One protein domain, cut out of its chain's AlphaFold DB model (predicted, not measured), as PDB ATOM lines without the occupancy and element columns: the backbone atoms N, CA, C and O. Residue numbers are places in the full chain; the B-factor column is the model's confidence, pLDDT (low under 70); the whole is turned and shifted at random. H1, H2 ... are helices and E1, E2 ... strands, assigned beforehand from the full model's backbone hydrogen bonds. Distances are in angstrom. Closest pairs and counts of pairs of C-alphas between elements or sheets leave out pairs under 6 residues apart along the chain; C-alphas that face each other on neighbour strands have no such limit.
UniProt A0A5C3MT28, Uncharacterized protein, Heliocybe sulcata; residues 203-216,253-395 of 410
ATOM      1  N   CYS A 203     180.472 156.049 132.216       87.81
ATOM      2  CA  CYS A 203     179.322 156.946 132.174       87.81
ATOM      3  C   CYS A 203     179.689 158.356 131.695       87.81
ATOM      4  O   CYS A 203     180.864 158.715 131.540       87.81
ATOM      5  N   SER A 204     178.664 159.165 131.449       90.06
ATOM      6  CA  SER A 204     178.830 160.531 130.970       90.06
ATOM      7  C   SER A 204     179.455 161.446 132.011       90.06
ATOM      8  O   SER A 204     180.182 162.355 131.628       90.06
ATOM      9  N   VAL A 205     179.223 161.213 133.305       92.00
ATOM     10  CA  VAL A 205     179.874 161.967 134.389       92.00
ATOM     11  C   VAL A 205     181.376 161.768 134.357       92.00
ATOM     12  O   VAL A 205     182.103 162.750 134.258       92.00
ATOM     13  N   SER A 206     181.842 160.518 134.362       92.81
ATOM     14  CA  SER A 206     183.266 160.188 134.259       92.81
ATOM     15  C   SER A 206     183.910 160.852 133.040       92.81
ATOM     16  O   SER A 206     184.955 161.493 133.147       92.81
ATOM     17  N   ARG A 207     183.250 160.757 131.877       92.50
ATOM     18  CA  ARG A 207     183.730 161.361 130.627       92.50
ATOM     19  C   ARG A 207     183.736 162.887 130.681       92.50
ATOM     20  O   ARG A 207     184.738 163.498 130.342       92.50
ATOM     21  N   GLY A 208     182.637 163.489 131.118       92.81
ATOM     22  CA  GLY A 208     182.481 164.935 131.169       92.81
ATOM     23  C   GLY A 208     183.436 165.578 132.165       92.81
ATOM     24  O   GLY A 208     184.017 166.608 131.853       92.81
ATOM     25  N   LEU A 209     183.651 164.954 133.328       93.56
ATOM     26  CA  LEU A 209     184.668 165.380 134.289       93.56
ATOM     27  C   LEU A 209     186.068 165.265 133.673       93.56
ATOM     28  O   LEU A 209     186.831 166.221 133.717       93.56
ATOM     29  N   LYS A 210     186.395 164.154 133.004       93.06
ATOM     30  CA  LYS A 210     187.677 164.012 132.295       93.06
ATOM     31  C   LYS A 210     187.894 165.108 131.240       93.06
ATOM     32  O   LYS A 210     188.969 165.700 131.198       93.06
ATOM     33  N   GLU A 211     186.885 165.386 130.417       91.94
ATOM     34  CA  GLU A 211     186.916 166.427 129.378       91.94
ATOM     35  C   GLU A 211     187.067 167.831 129.976       91.94
ATOM     36  O   GLU A 211     187.851 168.631 129.468       91.94
ATOM     37  N   LEU A 212     186.394 168.109 131.098       91.12
ATOM     38  CA  LEU A 212     186.403 169.409 131.777       91.12
ATOM     39  C   LEU A 212     187.813 169.898 132.144       91.12
ATOM     40  O   LEU A 212     188.070 171.101 132.147       91.12
ATOM     41  N   TRP A 213     188.726 168.970 132.437       89.81
ATOM     42  CA  TRP A 213     190.110 169.263 132.819       89.81
ATOM     43  C   TRP A 213     191.150 168.755 131.807       89.81
ATOM     44  O   TRP A 213     192.348 168.817 132.084       89.81
ATOM     45  N   ALA A 214     190.734 168.276 130.629       86.75
ATOM     46  CA  ALA A 214     191.659 167.836 129.581       86.75
ATOM     47  C   ALA A 214     192.456 169.014 128.983       86.75
ATOM     48  O   ALA A 214     193.660 168.898 128.754       86.75
ATOM     49  N   ASP A 215     191.808 170.169 128.805       70.00
ATOM     50  CA  ASP A 215     192.383 171.339 128.121       70.00
ATOM     51  C   ASP A 215     193.386 172.139 128.970       70.00
ATOM     52  O   ASP A 215     194.194 172.904 128.437       70.00
ATOM     53  N   GLN A 216     193.396 171.949 130.293       66.31
ATOM     54  CA  GLN A 216     194.296 172.684 131.194       66.31
ATOM     55  C   GLN A 216     195.772 172.278 131.046       66.31
ATOM     56  O   GLN A 216     196.656 172.975 131.540       66.31
ATOM     57  N   PRO A 253     174.814 164.517 128.693       82.94
ATOM     58  CA  PRO A 253     176.034 165.300 128.848       82.94
ATOM     59  C   PRO A 253     176.123 165.857 130.278       82.94
ATOM     60  O   PRO A 253     175.095 166.081 130.919       82.94
ATOM     61  N   LEU A 254     177.337 166.124 130.777       87.50
ATOM     62  CA  LEU A 254     177.557 166.592 132.157       87.50
ATOM     63  C   LEU A 254     176.685 167.809 132.514       87.50
ATOM     64  O   LEU A 254     176.119 167.872 133.602       87.50
ATOM     65  N   ILE A 255     176.507 168.730 131.561       87.94
ATOM     66  CA  ILE A 255     175.647 169.915 131.704       87.94
ATOM     67  C   ILE A 255     174.161 169.577 131.888       87.94
ATOM     68  O   ILE A 255     173.438 170.337 132.518       87.94
ATOM     69  N   SER A 256     173.673 168.453 131.365       86.69
ATOM     70  CA  SER A 256     172.292 168.014 131.600       86.69
ATOM     71  C   SER A 256     172.095 167.467 133.008       86.69
ATOM     72  O   SER A 256     170.982 167.524 133.518       86.69
ATOM     73  N   LEU A 257     173.155 166.941 133.627       86.12
ATOM     74  CA  LEU A 257     173.085 166.360 134.962       86.12
ATOM     75  C   LEU A 257     173.336 167.389 136.067       86.12
ATOM     76  O   LEU A 257     172.626 167.384 137.066       86.12
ATOM     77  N   LEU A 258     174.335 168.254 135.882       88.81
ATOM     78  CA  LEU A 258     174.739 169.263 136.868       88.81
ATOM     79  C   LEU A 258     174.237 170.673 136.532       88.81
ATOM     80  O   LEU A 258     174.416 171.588 137.323       88.81
ATOM     81  N   GLY A 259     173.655 170.893 135.351       90.38
ATOM     82  CA  GLY A 259     173.402 172.247 134.866       90.38
ATOM     83  C   GLY A 259     174.699 173.022 134.579       90.38
ATOM     84  O   GLY A 259     175.790 172.445 134.483       90.38
ATOM     85  N   PRO A 260     174.604 174.351 134.402       89.25
ATOM     86  CA  PRO A 260     175.766 175.232 134.380       89.25
ATOM     87  C   PRO A 260     176.516 175.165 135.719       89.25
ATOM     88  O   PRO A 260     176.064 175.713 136.719       89.25
ATOM     89  N   THR A 261     177.668 174.498 135.733       87.69
ATOM     90  CA  THR A 261     178.457 174.279 136.950       87.69
ATOM     91  C   THR A 261     179.622 175.265 137.076       87.69
ATOM     92  O   THR A 261     180.249 175.649 136.087       87.69
ATOM     93  N   THR A 262     179.950 175.649 138.312       92.31
ATOM     94  CA  THR A 262     181.149 176.442 138.643       92.31
ATOM     95  C   THR A 262     182.345 175.569 139.037       92.31
ATOM     96  O   THR A 262     183.355 176.091 139.510       92.31
ATOM     97  N   LEU A 263     182.262 174.248 138.824       91.94
ATOM     98  CA  LEU A 263     183.324 173.281 139.123       91.94
ATOM     99  C   LEU A 263     184.721 173.734 138.663       91.94
ATOM    100  O   LEU A 263     185.594 173.808 139.519       91.94
ATOM    101  N   PRO A 264     184.958 174.140 137.396       90.75
ATOM    102  CA  PRO A 264     186.300 174.545 136.949       90.75
ATOM    103  C   PRO A 264     186.855 175.796 137.632       90.75
ATOM    104  O   PRO A 264     188.049 176.055 137.552       90.75
ATOM    105  N   LEU A 265     185.978 176.610 138.228       92.00
ATOM    106  CA  LEU A 265     186.332 177.865 138.898       92.00
ATOM    107  C   LEU A 265     186.533 177.686 140.403       92.00
ATOM    108  O   LEU A 265     187.081 178.566 141.058       92.00
ATOM    109  N   THR A 266     186.014 176.593 140.961       92.25
ATOM    110  CA  THR A 266     185.990 176.324 142.403       92.25
ATOM    111  C   THR A 266     186.833 175.112 142.777       92.25
ATOM    112  O   THR A 266     187.217 174.996 143.938       92.25
ATOM    113  N   HIS A 267     187.139 174.245 141.810       92.81
ATOM    114  CA  HIS A 267     187.861 172.996 141.990       92.81
ATOM    115  C   HIS A 267     188.962 172.820 140.946       92.81
ATOM    116  O   HIS A 267     188.842 173.213 139.784       92.81
ATOM    117  N   THR A 268     190.013 172.125 141.360       91.81
ATOM    118  CA  THR A 268     191.082 171.634 140.496       91.81
ATOM    119  C   THR A 268     191.237 170.124 140.638       91.81
ATOM    120  O   THR A 268     190.673 169.514 141.551       91.81
ATOM    121  N   LEU A 269     192.008 169.517 139.738       92.44
ATOM    122  CA  LEU A 269     192.397 168.123 139.881       92.44
ATOM    123  C   LEU A 269     193.593 167.989 140.817       92.44
ATOM    124  O   LEU A 269     194.583 168.711 140.704       92.44
ATOM    125  N   GLY A 270     193.478 167.035 141.730       92.38
ATOM    126  CA  GLY A 270     194.517 166.677 142.679       92.38
ATOM    127  C   GLY A 270     195.342 165.482 142.232       92.38
ATOM    128  O   GLY A 270     195.869 165.422 141.118       92.38
ATOM    129  N   LEU A 271     195.443 164.516 143.142       93.19
ATOM    130  CA  LEU A 271     196.102 163.244 142.899       93.19
ATOM    131  C   LEU A 271     195.336 162.424 141.859       93.19
ATOM    132  O   LEU A 271     194.107 162.348 141.868       93.19
ATOM    133  N   VAL A 272     196.094 161.771 140.986       94.62
ATOM    134  CA  VAL A 272     195.601 160.698 140.129       94.62
ATOM    135  C   VAL A 272     196.170 159.398 140.661       94.62
ATOM    136  O   VAL A 272     197.385 159.254 140.795       94.62
ATOM    137  N   GLU A 273     195.296 158.454 140.966       95.94
ATOM    138  CA  GLU A 273     195.651 157.143 141.482       95.94
ATOM    139  C   GLU A 273     195.237 156.064 140.489       95.94
ATOM    140  O   GLU A 273     194.088 156.033 140.072       95.94
ATOM    141  N   THR A 274     196.131 155.140 140.149       97.12
ATOM    142  CA  THR A 274     195.756 153.895 139.471       97.12
ATOM    143  C   THR A 274     195.949 152.733 140.433       97.12
ATOM    144  O   THR A 274     197.058 152.526 140.926       97.12
ATOM    145  N   SER A 275     194.871 152.012 140.741       97.44
ATOM    146  CA  SER A 275     194.873 150.932 141.734       97.44
ATOM    147  C   SER A 275     193.652 150.019 141.601       97.44
ATOM    148  O   SER A 275     192.677 150.351 140.919       97.44
ATOM    149  N   THR A 276     193.687 148.881 142.299       97.62
ATOM    150  CA  THR A 276     192.497 148.067 142.565       97.62
ATOM    151  C   THR A 276     191.898 148.404 143.924       97.62
ATOM    152  O   THR A 276     192.552 148.337 144.969       97.62
ATOM    153  N   ARG A 277     190.607 148.738 143.921       97.69
ATOM    154  CA  ARG A 277     189.854 149.146 145.109       97.69
ATOM    155  C   ARG A 277     188.613 148.281 145.316       97.69
ATOM    156  O   ARG A 277     187.941 147.934 144.354       97.69
ATOM    157  N   ARG A 278     188.263 147.975 146.566       98.12
ATOM    158  CA  ARG A 278     187.047 147.232 146.936       98.12
ATOM    159  C   ARG A 278     185.877 148.174 147.191       98.12
ATOM    160  O   ARG A 278     186.024 149.130 147.949       98.12
ATOM    161  N   ILE A 279     184.701 147.862 146.650       98.56
ATOM    162  CA  ILE A 279     183.455 148.571 146.969       98.56
ATOM    163  C   ILE A 279     183.032 148.222 148.398       98.56
ATOM    164  O   ILE A 279     182.699 147.074 148.680       98.56
ATOM    165  N   VAL A 280     183.027 149.205 149.297       98.38
ATOM    166  CA  VAL A 280     182.641 149.018 150.708       98.38
ATOM    167  C   VAL A 280     181.229 149.516 150.978       98.38
ATOM    168  O   VAL A 280     180.495 148.900 151.745       98.38
ATOM    169  N   SER A 281     180.836 150.623 150.352       98.19
ATOM    170  CA  SER A 281     179.512 151.214 150.542       98.19
ATOM    171  C   SER A 281     179.052 151.938 149.286       98.19
ATOM    172  O   SER A 281     179.864 152.467 148.526       98.19
ATOM    173  N   ILE A 282     177.737 151.958 149.084       98.06
ATOM    174  CA  ILE A 282     177.061 152.627 147.975       98.06
ATOM    175  C   ILE A 282     175.998 153.528 148.598       98.06
ATOM    176  O   ILE A 282     175.084 153.046 149.267       98.06
ATOM    177  N   LEU A 283     176.126 154.835 148.394       97.56
ATOM    178  CA  LEU A 283     175.213 155.840 148.922       97.56
ATOM    179  C   LEU A 283     174.424 156.467 147.764       97.56
ATOM    180  O   LEU A 283     175.031 156.924 146.786       97.56
ATOM    181  N   PRO A 284     173.082 156.506 147.846       97.25
ATOM    182  CA  PRO A 284     172.277 157.219 146.864       97.25
ATOM    183  C   PRO A 284     172.541 158.733 146.943       97.25
ATOM    184  O   PRO A 284     173.075 159.210 147.952       97.25
ATOM    185  N   PRO A 285     172.136 159.503 145.918       96.19
ATOM    186  CA  PRO A 285     172.193 160.957 145.984       96.19
ATOM    187  C   PRO A 285     171.434 161.484 147.208       96.19
ATOM    188  O   PRO A 285     170.372 160.967 147.574       96.19
ATOM    189  N   LYS A 286     171.987 162.509 147.858       94.31
ATOM    190  CA  LYS A 286     171.392 163.121 149.051       94.31
ATOM    191  C   LYS A 286     170.093 163.832 148.666       94.31
ATOM    192  O   LYS A 286     170.039 164.539 147.666       94.31
ATOM    193  N   SER A 287     169.048 163.694 149.480       91.69
ATOM    194  CA  SER A 287     167.798 164.444 149.291       91.69
ATOM    195  C   SER A 287     168.024 165.942 149.511       91.69
ATOM    196  O   SER A 287     168.700 166.302 150.476       91.69
ATOM    197  N   SER A 288     167.426 166.811 148.686       83.00
ATOM    198  CA  SER A 288     167.531 168.268 148.862       83.00
ATOM    199  C   SER A 288     167.065 168.691 150.249       83.00
ATOM    200  O   SER A 288     165.879 168.671 150.576       83.00
ATOM    201  N   THR A 289     168.005 169.139 151.071       79.00
ATOM    202  CA  THR A 289     167.684 169.996 152.205       79.00
ATOM    203  C   THR A 289     167.439 171.390 151.642       79.00
ATOM    204  O   THR A 289     168.276 171.917 150.917       79.00
ATOM    205  N   SER A 290     166.282 171.980 151.939       70.69
ATOM    206  CA  SER A 290     165.755 173.234 151.373       70.69
ATOM    207  C   SER A 290     166.520 174.516 151.773       70.69
ATOM    208  O   SER A 290     165.941 175.600 151.863       70.69
ATOM    209  N   GLY A 291     167.830 174.417 152.006       73.00
ATOM    210  CA  GLY A 291     168.720 175.536 152.293       73.00
ATOM    211  C   GLY A 291     169.050 176.348 151.040       73.00
ATOM    212  O   GLY A 291     169.339 175.809 149.976       73.00
ATOM    213  N   ARG A 292     168.995 177.678 151.157       61.12
ATOM    214  CA  ARG A 292     169.511 178.608 150.145       61.12
ATOM    215  C   ARG A 292     171.028 178.704 150.330       61.12
ATOM    216  O   ARG A 292     171.453 179.189 151.374       61.12
ATOM    217  N   ASN A 293     171.781 178.316 149.298       67.69
ATOM    218  CA  ASN A 293     173.249 178.377 149.150       67.69
ATOM    219  C   ASN A 293     173.990 177.082 149.493       67.69
ATOM    220  O   ASN A 293     174.898 177.076 150.323       67.69
ATOM    221  N   ASN A 294     173.637 176.008 148.796       71.94
ATOM    222  CA  ASN A 294     174.431 174.792 148.832       71.94
ATOM    223  C   ASN A 294     175.735 175.022 148.053       71.94
ATOM    224  O   ASN A 294     175.711 175.548 146.936       71.94
ATOM    225  N   GLY A 295     176.877 174.684 148.653       87.94
ATOM    226  CA  GLY A 295     178.166 174.713 147.956       87.94
ATOM    227  C   GLY A 295     178.202 173.701 146.803       87.94
ATOM    228  O   GLY A 295     177.392 172.777 146.758       87.94
ATOM    229  N   VAL A 296     179.166 173.835 145.889       90.44
ATOM    230  CA  VAL A 296     179.336 172.905 144.750       90.44
ATOM    231  C   VAL A 296     179.444 171.444 145.217       90.44
ATOM    232  O   VAL A 296     178.857 170.560 144.606       90.44
ATOM    233  N   ASP A 297     180.096 171.185 146.353       90.56
ATOM    234  CA  ASP A 297     180.191 169.844 146.953       90.56
ATOM    235  C   ASP A 297     178.832 169.249 147.353       90.56
ATOM    236  O   ASP A 297     178.600 168.042 147.240       90.56
ATOM    237  N   GLU A 298     177.919 170.091 147.835       90.44
ATOM    238  CA  GLU A 298     176.560 169.683 148.183       90.44
ATOM    239  C   GLU A 298     175.721 169.450 146.927       90.44
ATOM    240  O   GLU A 298     174.922 168.515 146.890       90.44
ATOM    241  N   GLU A 299     175.934 170.249 145.879       91.25
ATOM    242  CA  GLU A 299     175.314 170.048 144.571       91.25
ATOM    243  C   GLU A 299     175.751 168.718 143.940       91.25
ATOM    244  O   GLU A 299     174.898 167.956 143.481       91.25
ATOM    245  N   LEU A 300     177.048 168.392 143.987       93.62
ATOM    246  CA  LEU A 300     177.569 167.094 143.553       93.62
ATOM    247  C   LEU A 300     176.906 165.951 144.323       93.62
ATOM    248  O   LEU A 300     176.384 165.021 143.715       93.62
ATOM    249  N   ALA A 301     176.873 166.036 145.655       93.44
ATOM    250  CA  ALA A 301     176.278 165.001 146.495       93.44
ATOM    251  C   ALA A 301     174.756 164.863 146.321       93.44
ATOM    252  O   ALA A 301     174.202 163.809 146.627       93.44
ATOM    253  N   HIS A 302     174.074 165.917 145.869       93.00
ATOM    254  CA  HIS A 302     172.639 165.907 145.599       93.00
ATOM    255  C   HIS A 302     172.295 165.263 144.248       93.00
ATOM    256  O   HIS A 302     171.253 164.624 144.117       93.00
ATOM    257  N   HIS A 303     173.153 165.422 143.235       93.62
ATOM    258  CA  HIS A 303     172.895 164.905 141.884       93.62
ATOM    259  C   HIS A 303     173.540 163.542 141.621       93.62
ATOM    260  O   HIS A 303     173.045 162.775 140.793       93.62
ATOM    261  N   LEU A 304     174.636 163.233 142.314       95.50
ATOM    262  CA  LEU A 304     175.449 162.047 142.082       95.50
ATOM    263  C   LEU A 304     175.366 161.077 143.254       95.50
ATOM    264  O   LEU A 304     175.228 161.460 144.415       95.50
ATOM    265  N   GLY A 305     175.468 159.796 142.925       96.25
ATOM    266  CA  GLY A 305     175.694 158.750 143.904       96.25
ATOM    267  C   GLY A 305     177.140 158.738 144.374       96.25
ATOM    268  O   GLY A 305     178.039 159.164 143.646       96.25
ATOM    269  N   GLN A 306     177.368 158.212 145.573       97.50
ATOM    270  CA  GLN A 306     178.707 158.084 146.143       97.50
ATOM    271  C   GLN A 306     179.046 156.613 146.350       97.50
ATOM    272  O   GLN A 306     178.253 155.850 146.899       97.50
ATOM    273  N   VAL A 307     180.241 156.218 145.933       98.06
ATOM    274  CA  VAL A 307     180.761 154.863 146.099       98.06
ATOM    275  C   VAL A 307     182.021 154.951 146.942       98.06
ATOM    276  O   VAL A 307     183.015 155.542 146.523       98.06
ATOM    277  N   ILE A 308     181.980 154.376 148.141       98.06
ATOM    278  CA  ILE A 308     183.128 154.359 149.046       98.06
ATOM    279  C   ILE A 308     183.980 153.147 148.698       98.06
ATOM    280  O   ILE A 308     183.523 152.003 148.808       98.06
ATOM    281  N   LEU A 309     185.218 153.408 148.291       98.31
ATOM    282  CA  LEU A 309     186.158 152.395 147.850       98.31
ATOM    283  C   LEU A 309     187.356 152.300 148.800       98.31
ATOM    284  O   LEU A 309     188.114 153.257 148.958       98.31
ATOM    285  N   ALA A 310     187.563 151.134 149.405       97.75
ATOM    286  CA  ALA A 310     188.739 150.856 150.228       97.75
ATOM    287  C   ALA A 310     189.865 150.220 149.395       97.75
ATOM    288  O   ALA A 310     189.595 149.664 148.328       97.75
ATOM    289  N   PRO A 311     191.127 150.278 149.850       97.19
ATOM    290  CA  PRO A 311     192.202 149.488 149.253       97.19
ATOM    291  C   PRO A 311     191.829 148.000 149.207       97.19
ATOM    292  O   PRO A 311     191.269 147.475 150.170       97.19
ATOM    293  N   TRP A 312     192.119 147.321 148.094       95.12
ATOM    294  CA  TRP A 312     191.873 145.877 147.985       95.12
ATOM    295  C   TRP A 312     192.856 145.054 148.834       95.12
ATOM    296  O   TRP A 312     192.476 144.058 149.446       95.12
ATOM    297  N   GLY A 313     194.107 145.511 148.891       91.31
ATOM    298  CA  GLY A 313     195.261 144.808 149.446       91.31
ATOM    299  C   GLY A 313     196.466 144.998 148.525       91.31
ATOM    300  O   GLY A 313     196.319 145.545 147.431       91.31
ATOM    301  N   LEU A 314     197.652 144.583 148.966       82.62
ATOM    302  CA  LEU A 314     198.799 144.477 148.063       82.62
ATOM    303  C   LEU A 314     198.674 143.182 147.249       82.62
ATOM    304  O   LEU A 314     198.220 142.182 147.817       82.62
ATOM    305  N   PRO A 315     199.047 143.191 145.958       83.25
ATOM    306  CA  PRO A 315     199.112 141.962 145.187       83.25
ATOM    307  C   PRO A 315     200.141 141.003 145.813       83.25
ATOM    308  O   PRO A 315     201.130 141.466 146.393       83.25
ATOM    309  N   PRO A 316     199.920 139.683 145.728       76.75
ATOM    310  CA  PRO A 316     200.883 138.694 146.201       76.75
ATOM    311  C   PRO A 316     202.152 138.654 145.338       76.75
ATOM    312  O   PRO A 316     203.221 138.343 145.859       76.75
ATOM    313  N   ASP A 317     202.037 138.981 144.049       84.50
ATOM    314  CA  ASP A 317     203.119 138.968 143.066       84.50
ATOM    315  C   ASP A 317     202.834 139.911 141.876       84.50
ATOM    316  O   ASP A 317     201.784 140.554 141.801       84.50
ATOM    317  N   ASP A 318     203.780 139.989 140.936       82.50
ATOM    318  CA  ASP A 318     203.680 140.810 139.720       82.50
ATOM    319  C   ASP A 318     202.708 140.240 138.662       82.50
ATOM    320  O   ASP A 318     202.413 140.916 137.674       82.50
ATOM    321  N   CYS A 319     202.217 139.008 138.840       81.06
ATOM    322  CA  CYS A 319     201.277 138.342 137.932       81.06
ATOM    323  C   CYS A 319     199.810 138.571 138.327       81.06
ATOM    324  O   CYS A 319     198.905 138.225 137.569       81.06
ATOM    325  N   SER A 320     199.562 139.155 139.498       89.88
ATOM    326  CA  SER A 320     198.222 139.452 139.991       89.88
ATOM    327  C   SER A 320     197.468 140.448 139.101       89.88
ATOM    328  O   SER A 320     198.005 141.457 138.641       89.88
ATOM    329  N   HIS A 321     196.157 140.233 138.950       90.94
ATOM    330  CA  HIS A 321     195.259 141.230 138.349       90.94
ATOM    331  C   HIS A 321     194.929 142.393 139.305       90.94
ATOM    332  O   HIS A 321     194.235 143.347 138.927       90.94
ATOM    333  N   ILE A 322     195.382 142.318 140.559       93.38
ATOM    334  CA  ILE A 322     195.264 143.389 141.543       93.38
ATOM    335  C   ILE A 322     196.358 144.414 141.240       93.38
ATOM    336  O   ILE A 322     197.543 144.190 141.460       93.38
ATOM    337  N   MET A 323     195.949 145.584 140.766       93.69
ATOM    338  CA  MET A 323     196.854 146.685 140.478       93.69
ATOM    339  C   MET A 323     197.336 147.314 141.792       93.69
ATOM    340  O   MET A 323     196.506 147.859 142.541       93.69
ATOM    341  N   PRO A 324     198.652 147.306 142.077       94.19
ATOM    342  CA  PRO A 324     199.183 148.017 143.227       94.19
ATOM    343  C   PRO A 324     198.936 149.519 143.054       94.19
ATOM    344  O   PRO A 324     198.943 150.031 141.928       94.19
ATOM    345  N   PRO A 325     198.716 150.258 144.150       95.25
ATOM    346  CA  PRO A 325     198.439 151.673 144.048       95.25
ATOM    347  C   PRO A 325     199.645 152.450 143.529       95.25
ATOM    348  O   PRO A 325     200.711 152.472 144.141       95.25
ATOM    349  N   THR A 326     199.432 153.160 142.428       94.69
ATOM    350  CA  THR A 326     200.373 154.131 141.873       94.69
ATOM    351  C   THR A 326     199.723 155.503 141.887       94.69
ATOM    352  O   THR A 326     198.579 155.661 141.466       94.69
ATOM    353  N   THR A 327     200.428 156.509 142.397       93.31
ATOM    354  CA  THR A 327     199.924 157.885 142.466       93.31
ATOM    355  C   THR A 327     200.795 158.807 141.638       93.31
ATOM    356  O   THR A 327     202.020 158.750 141.719       93.31
ATOM    357  N   SER A 328     200.163 159.708 140.900       92.69
ATOM    358  CA  SER A 328     200.824 160.801 140.200       92.69
ATOM    359  C   SER A 328     200.137 162.117 140.543       92.69
ATOM    360  O   SER A 328     198.927 162.174 140.760       92.69
ATOM    361  N   MET A 329     200.925 163.183 140.632       88.19
ATOM    362  CA  MET A 329     200.398 164.539 140.751       88.19
ATOM    363  C   MET A 329     200.183 165.096 139.350       88.19
ATOM    364  O   MET A 329     201.089 165.021 138.516       88.19
ATOM    365  N   ARG A 330     199.033 165.724 139.093       81.56
ATOM    366  CA  ARG A 330     198.906 166.577 137.906       81.56
ATOM    367  C   ARG A 330     199.706 167.867 138.130       81.56
ATOM    368  O   ARG A 330     199.650 168.463 139.210       81.56
ATOM    369  N   HIS A 331     200.502 168.252 137.127       69.88
ATOM    370  CA  HIS A 331     201.417 169.399 137.180       69.88
ATOM    371  C   HIS A 331     200.728 170.662 137.718       69.88
ATOM    372  O   HIS A 331     199.690 171.064 137.203       69.88
ATOM    373  N   GLY A 332     201.331 171.296 138.731       70.75
ATOM    374  CA  GLY A 332     200.839 172.546 139.325       70.75
ATOM    375  C   GLY A 332     199.940 172.380 140.555       70.75
ATOM    376  O   GLY A 332     199.586 173.381 141.173       70.75
ATOM    377  N   SER A 333     199.603 171.148 140.955       64.25
ATOM    378  CA  SER A 333     198.911 170.911 142.226       64.25
ATOM    379  C   SER A 333     199.902 170.980 143.400       64.25
ATOM    380  O   SER A 333     200.750 170.113 143.586       64.25
ATOM    381  N   HIS A 334     199.810 172.040 144.207       63.62
ATOM    382  CA  HIS A 334     200.532 172.184 145.481       63.62
ATOM    383  C   HIS A 334     199.681 171.727 146.680       63.62
ATOM    384  O   HIS A 334     199.846 172.217 147.794       63.62
ATOM    385  N   GLY A 335     198.737 170.812 146.442       59.38
ATOM    386  CA  GLY A 335     197.785 170.363 147.455       59.38
ATOM    387  C   GLY A 335     198.420 169.466 148.529       59.38
ATOM    388  O   GLY A 335     199.421 168.794 148.262       59.38
ATOM    389  N   PRO A 336     197.837 169.425 149.739       57.91
ATOM    390  CA  PRO A 336     198.319 168.585 150.826       57.91
ATOM    391  C   PRO A 336     198.279 167.100 150.436       57.91
ATOM    392  O   PRO A 336     197.231 166.536 150.119       57.91
ATOM    393  N   THR A 337     199.442 166.453 150.505       64.94
ATOM    394  CA  THR A 337     199.689 165.027 150.232       64.94
ATOM    395  C   THR A 337     199.125 164.107 151.322       64.94
ATOM    396  O   THR A 337     199.842 163.270 151.866       64.94
ATOM    397  N   CYS A 338     197.856 164.274 151.700       76.38
ATOM    398  CA  CYS A 338     197.267 163.530 152.818       76.38
ATOM    399  C   CYS A 338     196.687 162.159 152.428       76.38
ATOM    400  O   CYS A 338     196.494 161.312 153.301       76.38
ATOM    401  N   HIS A 339     196.440 161.893 151.139       90.69
ATOM    402  CA  HIS A 339     195.881 160.609 150.717       90.69
ATOM    403  C   HIS A 339     196.945 159.508 150.679       90.69
ATOM    404  O   HIS A 339     197.879 159.550 149.880       90.69
ATOM    405  N   ASN A 340     196.779 158.491 151.529       92.62
ATOM    406  CA  ASN A 340     197.577 157.270 151.480       92.62
ATOM    407  C   ASN A 340     196.802 156.183 150.720       92.62
ATOM    408  O   ASN A 340     195.847 155.627 151.277       92.62
ATOM    409  N   PRO A 341     197.225 155.802 149.505       93.94
ATOM    410  CA  PRO A 341     196.443 154.905 148.667       93.94
ATOM    411  C   PRO A 341     196.397 153.460 149.194       93.94
ATOM    412  O   PRO A 341     195.504 152.702 148.832       93.94
ATOM    413  N   ASN A 342     197.295 153.089 150.113       93.44
ATOM    414  CA  ASN A 342     197.325 151.760 150.735       93.44
ATOM    415  C   ASN A 342     196.391 151.624 151.946       93.44
ATOM    416  O   ASN A 342     196.216 150.523 152.462       93.44
ATOM    417  N   ARG A 343     195.840 152.731 152.461       94.06
ATOM    418  CA  ARG A 343     195.041 152.726 153.702       94.06
ATOM    419  C   ARG A 343     193.742 153.511 153.593       94.06
ATOM    420  O   ARG A 343     192.718 153.047 154.083       94.06
ATOM    421  N   GLY A 344     193.792 154.699 152.999       93.50
ATOM    422  CA  GLY A 344     192.658 155.615 152.939       93.50
ATOM    423  C   GLY A 344     191.605 155.130 151.955       93.50
ATOM    424  O   GLY A 344     191.950 154.712 150.852       93.50
ATOM    425  N   ALA A 345     190.332 155.189 152.340       96.38
ATOM    426  CA  ALA A 345     189.227 155.012 151.406       96.38
ATOM    427  C   ALA A 345     189.063 156.260 150.521       96.38
ATOM    428  O   ALA A 345     189.452 157.357 150.915       96.38
ATOM    429  N   ILE A 346     188.477 156.086 149.339       96.50
ATOM    430  CA  ILE A 346     188.119 157.184 148.435       96.50
ATOM    431  C   ILE A 346     186.610 157.196 148.195       96.50
ATOM    432  O   ILE A 346     185.981 156.138 148.132       96.50
ATOM    433  N   THR A 347     186.035 158.387 148.038       97.44
ATOM    434  CA  THR A 347     184.610 158.568 147.733       97.44
ATOM    435  C   THR A 347     184.454 158.920 146.262       97.44
ATOM    436  O   THR A 347     184.688 160.058 145.856       97.44
ATOM    437  N   VAL A 348     184.072 157.935 145.454       97.75
ATOM    438  CA  VAL A 348     183.907 158.084 144.007       97.75
ATOM    439  C   VAL A 348     182.486 158.523 143.674       97.75
ATOM    440  O   VAL A 348     181.519 157.876 144.071       97.75
ATOM    441  N   LEU A 349     182.360 159.607 142.916       96.88
ATOM    442  CA  LEU A 349     181.092 160.110 142.405       96.88
ATOM    443  C   LEU A 349     180.704 159.379 141.117       96.88
ATOM    444  O   LEU A 349     181.506 159.277 140.187       96.88
ATOM    445  N   VAL A 350     179.463 158.896 141.049       96.00
ATOM    446  CA  VAL A 350     178.911 158.207 139.871       96.00
ATOM    447  C   VAL A 350     177.471 158.636 139.602       96.00
ATOM    448  O   VAL A 350     176.771 159.137 140.482       96.00
ATOM    449  N   GLU A 351     176.993 158.415 138.379       94.38
ATOM    450  CA  GLU A 351     175.591 158.671 138.043       94.38
ATOM    451  C   GLU A 351     174.641 157.743 138.824       94.38
ATOM    452  O   GLU A 351     174.947 156.561 139.004       94.38
ATOM    453  N   PRO A 352     173.445 158.214 139.225       94.12
ATOM    454  CA  PRO A 352     172.500 157.395 139.985       94.12
ATOM    455  C   PRO A 352     172.151 156.035 139.344       94.12
ATOM    456  O   PRO A 352     172.112 155.041 140.071       94.12
ATOM    457  N   PRO A 353     171.951 155.910 138.011       92.56
ATOM    458  CA  PRO A 353     171.689 154.613 137.383       92.56
ATOM    459  C   PRO A 353     172.837 153.603 137.523       92.56
ATOM    460  O   PRO A 353     172.571 152.400 137.552       92.56
ATOM    461  N   VAL A 354     174.087 154.070 137.640       94.88
ATOM    462  CA  VAL A 354     175.276 153.215 137.801       94.88
ATOM    463  C   VAL A 354     175.252 152.496 139.148       94.88
ATOM    464  O   VAL A 354     175.671 151.344 139.222       94.88
ATOM    465  N   LEU A 355     174.693 153.118 140.192       95.31
ATOM    466  CA  LEU A 355     174.611 152.526 141.533       95.31
ATOM    467  C   LEU A 355     173.892 151.173 141.536       95.31
ATOM    468  O   LEU A 355     174.303 150.269 142.254       95.31
ATOM    469  N   ASN A 356     172.870 151.008 140.689       94.00
ATOM    470  CA  ASN A 356     172.099 149.764 140.587       94.00
ATOM    471  C   ASN A 356     172.915 148.593 140.022       94.00
ATOM    472  O   ASN A 356     172.502 147.442 140.141       94.00
ATOM    473  N   ALA A 357     174.034 148.885 139.358       94.94
ATOM    474  CA  ALA A 357     174.926 147.877 138.816       94.94
ATOM    475  C   ALA A 357     176.023 147.462 139.809       94.94
ATOM    476  O   ALA A 357     176.643 146.421 139.616       94.94
ATOM    477  N   LEU A 358     176.310 148.263 140.829       96.69
ATOM    478  CA  LEU A 358     177.427 148.009 141.733       96.69
ATOM    479  C   LEU A 358     177.045 146.982 142.805       96.69
ATOM    480  O   LEU A 358     175.927 146.987 143.316       96.69
ATOM    481  N   ILE A 359     177.996 146.121 143.170       98.00
ATOM    482  CA  ILE A 359     177.837 145.123 144.232       98.00
ATOM    483  C   ILE A 359     178.932 145.355 145.272       98.00
ATOM    484  O   ILE A 359     180.118 145.410 144.943       98.00
ATOM    485  N   VAL A 360     178.529 145.500 146.537       98.31
ATOM    486  CA  VAL A 360     179.458 145.630 147.666       98.31
ATOM    487  C   VAL A 360     180.330 144.377 147.760       98.31
ATOM    488  O   VAL A 360     179.832 143.260 147.674       98.31
ATOM    489  N   GLY A 361     181.635 144.569 147.941       97.56
ATOM    490  CA  GLY A 361     182.637 143.507 147.985       97.56
ATOM    491  C   GLY A 361     183.398 143.308 146.673       97.56
ATOM    492  O   GLY A 361     184.552 142.891 146.733       97.56
ATOM    493  N   MET A 362     182.821 143.653 145.514       98.50
ATOM    494  CA  MET A 362     183.525 143.566 144.225       98.50
ATOM    495  C   MET A 362     184.671 144.585 144.127       98.50
ATOM    496  O   MET A 362     184.673 145.620 144.804       98.50
ATOM    497  N   GLY A 363     185.655 144.280 143.282       97.94
ATOM    498  CA  GLY A 363     186.841 145.104 143.064       97.94
ATOM    499  C   GLY A 363     186.789 145.889 141.756       97.94
ATOM    500  O   GLY A 363     186.308 145.396 140.737       97.94
ATOM    501  N   LEU A 364     187.313 147.112 141.785       98.19
ATOM    502  CA  LEU A 364     187.459 148.017 140.651       98.19
ATOM    503  C   LEU A 364     188.943 148.325 140.453       98.19
ATOM    504  O   LEU A 364     189.535 149.021 141.276       98.19
ATOM    505  N   SER A 365     189.526 147.824 139.368       97.69
ATOM    506  CA  SER A 365     190.853 148.217 138.890       97.69
ATOM    507  C   SER A 365     190.677 149.379 137.920       97.69
ATOM    508  O   SER A 365     190.117 149.215 136.831       97.69
ATOM    509  N   ALA A 366     191.087 150.574 138.328       98.00
ATOM    510  CA  ALA A 366     190.789 151.799 137.598       98.00
ATOM    511  C   ALA A 366     191.825 152.893 137.868       98.00
ATOM    512  O   ALA A 366     192.621 152.815 138.805       98.00
ATOM    513  N   THR A 367     191.785 153.925 137.029       97.62
ATOM    514  CA  THR A 367     192.436 155.206 137.285       97.62
ATOM    515  C   THR A 367     191.394 156.164 137.853       97.62
ATOM    516  O   THR A 367     190.370 156.431 137.225       97.62
ATOM    517  N   PHE A 368     191.650 156.667 139.051       97.69
ATOM    518  CA  PHE A 368     190.817 157.586 139.809       97.69
ATOM    519  C   PHE A 368     191.484 158.958 139.854       97.69
ATOM    520  O   PHE A 368     192.684 159.058 140.100       97.69
ATOM    521  N   ALA A 369     190.709 160.021 139.666       95.81
ATOM    522  CA  ALA A 369     191.199 161.390 139.763       95.81
ATOM    523  C   ALA A 369     190.468 162.140 140.880       95.81
ATOM    524  O   ALA A 369     189.237 162.111 140.965       95.81
ATOM    525  N   GLN A 370     191.241 162.787 141.748       95.31
ATOM    526  CA  GLN A 370     190.743 163.552 142.883       95.31
ATOM    527  C   GLN A 370     190.257 164.936 142.443       95.31
ATOM    528  O   GLN A 370     190.933 165.624 141.677       95.31
ATOM    529  N   ILE A 371     189.124 165.370 142.987       93.62
ATOM    530  CA  ILE A 371     188.559 166.710 142.828       93.62
ATOM    531  C   ILE A 371     188.841 167.487 144.123       93.62
ATOM    532  O   ILE A 371     188.397 167.087 145.200       93.62
ATOM    533  N   ILE A 372     189.601 168.583 144.034       91.31
ATOM    534  CA  ILE A 372     190.036 169.384 145.190       91.31
ATOM    535  C   ILE A 372     189.444 170.800 145.110       91.31
ATOM    536  O   ILE A 372     189.697 171.488 144.120       91.31
ATOM    537  N   PRO A 373     188.724 171.285 146.140       91.31
ATOM    538  CA  PRO A 373     188.272 172.675 146.208       91.31
ATOM    539  C   PRO A 373     189.442 173.658 146.382       91.31
ATOM    540  O   PRO A 373     190.324 173.432 147.209       91.31
ATOM    541  N   HIS A 374     189.426 174.802 145.694       89.19
ATOM    542  CA  HIS A 374     190.476 175.829 145.809       89.19
ATOM    543  C   HIS A 374     190.589 176.461 147.204       89.19
ATOM    544  O   HIS A 374     191.667 176.890 147.593       89.19
ATOM    545  N   ALA A 375     189.485 176.545 147.951       82.38
ATOM    546  CA  ALA A 375     189.425 177.233 149.245       82.38
ATOM    547  C   ALA A 375     189.758 176.332 150.454       82.38
ATOM    548  O   ALA A 375     189.562 176.737 151.599       82.38
ATOM    549  N   SER A 376     190.198 175.093 150.220       66.44
ATOM    550  CA  SER A 376     190.414 174.078 151.254       66.44
ATOM    551  C   SER A 376     191.897 173.962 151.614       66.44
ATOM    552  O   SER A 376     192.544 172.990 151.231       66.44
ATOM    553  N   GLU A 377     192.452 174.928 152.348       62.88
ATOM    554  CA  GLU A 377     193.850 174.811 152.796       62.88
ATOM    555  C   GLU A 377     194.029 173.864 154.000       62.88
ATOM    556  O   GLU A 377     195.111 173.310 154.152       62.88
ATOM    557  N   GLU A 378     192.997 173.585 154.816       60.38
ATOM    558  CA  GLU A 378     193.210 172.842 156.082       60.38
ATOM    559  C   GLU A 378     192.068 171.929 156.568       60.38
ATOM    560  O   GLU A 378     192.197 171.299 157.617       60.38
ATOM    561  N   SER A 379     190.937 171.815 155.865       62.16
ATOM    562  CA  SER A 379     189.856 170.952 156.362       62.16
ATOM    563  C   SER A 379     190.007 169.514 155.870       62.16
ATOM    564  O   SER A 379     190.078 169.316 154.660       62.16
ATOM    565  N   GLU A 380     189.926 168.533 156.780       66.69
ATOM    566  CA  GLU A 380     189.708 167.089 156.520       66.69
ATOM    567  C   GLU A 380     188.353 166.804 155.829       66.69
ATOM    568  O   GLU A 380     187.672 165.823 156.121       66.69
ATOM    569  N   ARG A 381     187.885 167.698 154.954       70.12
ATOM    570  CA  ARG A 381     186.649 167.503 154.206       70.12
ATOM    571  C   ARG A 381     186.794 166.297 153.291       70.12
ATOM    572  O   ARG A 381     187.864 166.039 152.744       70.12
ATOM    573  N   ASP A 382     185.674 165.615 153.094       78.06
ATOM    574  CA  ASP A 382     185.560 164.507 152.158       78.06
ATOM    575  C   ASP A 382     185.993 164.964 150.760       78.06
ATOM    576  O   ASP A 382     185.309 165.742 150.096       78.06
ATOM    577  N   HIS A 383     187.154 164.491 150.308       90.25
ATOM    578  CA  HIS A 383     187.588 164.697 148.936       90.25
ATOM    579  C   HIS A 383     186.837 163.739 148.020       90.25
ATOM    580  O   HIS A 383     186.849 162.520 148.225       90.25
ATOM    581  N   TYR A 384     186.217 164.289 146.981       95.00
ATOM    582  CA  TYR A 384     185.573 163.486 145.959       95.00
ATOM    583  C   TYR A 384     186.566 163.023 144.903       95.00
ATOM    584  O   TYR A 384     187.549 163.690 144.588       95.00
ATOM    585  N   TRP A 385     186.272 161.862 144.339       96.88
ATOM    586  CA  TRP A 385     187.014 161.247 143.255       96.88
ATOM    587  C   TRP A 385     186.055 160.918 142.117       96.88
ATOM    588  O   TRP A 385     184.850 160.777 142.324       96.88
ATOM    589  N   PHE A 386     186.578 160.743 140.915       97.19
ATOM    590  CA  PHE A 386     185.836 160.134 139.814       97.19
ATOM    591  C   PHE A 386     186.702 159.102 139.102       97.19
ATOM    592  O   PHE A 386     187.926 159.093 139.239       97.19
ATOM    593  N   VAL A 387     186.053 158.213 138.355       97.38
ATOM    594  CA  VAL A 387     186.735 157.201 137.547       97.38
ATOM    595  C   VAL A 387     187.143 157.826 136.217       97.38
ATOM    596  O   VAL A 387     186.286 158.156 135.403       97.38
ATOM    597  N   GLU A 388     188.440 157.992 135.986       96.12
ATOM    598  CA  GLU A 388     188.983 158.512 134.728       96.12
ATOM    599  C   GLU A 388     189.091 157.421 133.649       96.12
ATOM    600  O   GLU A 388     188.868 157.692 132.461       96.12
ATOM    601  N   ASP A 389     189.439 156.199 134.057       96.12
ATOM    602  CA  ASP A 389     189.473 155.021 133.190       96.12
ATOM    603  C   ASP A 389     189.247 153.727 133.981       96.12
ATOM    604  O   ASP A 389     189.650 153.624 135.139       96.12
ATOM    605  N   VAL A 390     188.605 152.740 133.355       96.50
ATOM    606  CA  VAL A 390     188.332 151.423 133.955       96.50
ATOM    607  C   VAL A 390     189.162 150.375 133.236       96.50
ATOM    608  O   VAL A 390     188.912 150.103 132.055       96.50
ATOM    609  N   HIS A 391     190.070 149.744 133.980       95.69
ATOM    610  CA  HIS A 391     190.917 148.654 133.496       95.69
ATOM    611  C   HIS A 391     190.187 147.318 133.608       95.69
ATOM    612  O   HIS A 391     190.059 146.591 132.625       95.69
ATOM    613  N   GLN A 392     189.647 147.014 134.793       96.31
ATOM    614  CA  GLN A 392     189.011 145.728 135.083       96.31
ATOM    615  C   GLN A 392     188.043 145.826 136.266       96.31
ATOM    616  O   GLN A 392     188.184 146.667 137.151       96.31
ATOM    617  N   VAL A 393     187.057 144.931 136.289       97.69
ATOM    618  CA  VAL A 393     186.176 144.703 137.438       97.69
ATOM    619  C   VAL A 393     186.325 143.246 137.849       97.69
ATOM    620  O   VAL A 393     186.159 142.360 137.011       97.69
ATOM    621  N   ILE A 394     186.632 143.003 139.121       97.62
ATOM    622  CA  ILE A 394     186.851 141.660 139.673       97.62
ATOM    623  C   ILE A 394     185.756 141.296 140.686       97.62
ATOM    624  O   ILE A 394     185.229 142.186 141.365       97.62
ATOM    625  N   PRO A 395     185.370 140.012 140.787       98.25
ATOM    626  CA  PRO A 395     184.393 139.563 141.775       98.25
ATOM    627  C   PRO A 395     184.920 139.692 143.212       98.25
ATOM    628  O   PRO A 395     186.123 139.772 143.451       98.25
TER     629      PRO A 395
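This is residues 203 to 216 and 253 to 395 of the 410 residues of an uncharacterized protein of Heliocybe sulcata (UniProt A0A5C3MT28). Five strands, E1, E2, E4, E6 and E5, ring an axis as a small closed barrel, with the short strand E3 added beside E1 outside the ring. H1 packs slantwise across the outside of the barrel wall over E6, H4 packs on the outside of the barrel at another place, and H2 sits off the wall, touching both. The printed part has 157 residues, with five named helices and six named strands in the order H1 H2 H3 E1 H4 E2 E3 E4 H5 E5 E6; the class is mixed, helices and strands. The sheet is mixed, with E4 and E6 its one parallel pair. The whole is compact, with a radius of gyration of the C-alphas of 15.5 A and spans of 51 by 36 by 29 A.

H1, residues 204 to 212, begins at C-alpha 204 at (178.830, 160.531, 130.970) and is 11.7 A long. After the cut come H2, residues 254 to 258, 6.1 A, and H3, residues 263 to 266, 5.2 A. H3 is followed at once by E1, residues 267 to 283, which begins at C-alpha 267 at (187.861, 172.996, 141.990), bends by 124 degrees at residue 278 and spans 22.4 A. H4 is residues 296 to 303, 10.7 A, and E2 is residues 305 to 311, 19.7 A. E3, residues 326 to 329, is 10.5 A; E4, residues 346 to 350, is 12.6 A; H5, residues 352 to 355, is 5.5 A. E5, residues 363 to 373, bends by 74 degrees at residue 366 and spans 27.8 A. E6, residues 384 to 394, bends by 94 degrees at residue 391, spans 22.7 A and ends at C-alpha 394 at (186.851, 141.660, 139.673).

Round the barrel, E1 and E2 are antiparallel, with N 278 and O 310 2.8 A apart, within hydrogen-bond range. E2 and E4 are antiparallel, with N 307 and O 348 at 2.8 A. E4 and E6 are parallel, with N 349 and O 385 at 2.8 A. E5 and E6 form an antiparallel hairpin, with N 365 and O 392 at 2.8 A. E5 and E1 are antiparallel and close the ring, with N 368 and O 273 at 2.7 A. E1 is staggered: E2, beside residues 277 to 283, and E3, beside residues 271 to 274, lie on one side of it and E5 on the other side; N 274 and O 326 of the antiparallel pair E1 and E3 are 2.8 A apart. H1 is on the barrel, outside it, at a height over the sheet of 8.8 A. It lies over E6, and only just over E5, on which 3 of its C-alphas fall; on the local plane it runs slantwise to E6 at 58 degrees, only just short of across. The closest C-alphas of H1 and E6 are those of Ser 206 and Val 387, 5.6 A. H4 is outside the barrel at a height of 7.9 A, and on the local plane runs along E6 at 18 degrees. H2 is not on the barrel; it touches H1, at Gly 208 and Leu 254 with C-alphas 5.3 A apart, and H4, at Leu 258 and His 303 with C-alphas 6.9 A apart. H3 and H5 are on the barrel too. In H1, H2 and H4 every O i to N i+4 pair is within hydrogen-bond range; H3 and H5 are too short for such a pair.

The two C-alphas farthest apart, those of Arg 292 and Cys 319, are 52.7 A apart. Residues 217 to 252 are cut out, with 19.8 A from C-alpha 216 to C-alpha 253. The links E1 to H4, E2 to E3 and E3 to E4 are long. The mean pLDDT of the printed part is 89.4, and 14 residues are under 70: 216, 292 to 293, 331, 333 to 337 and 376 to 380.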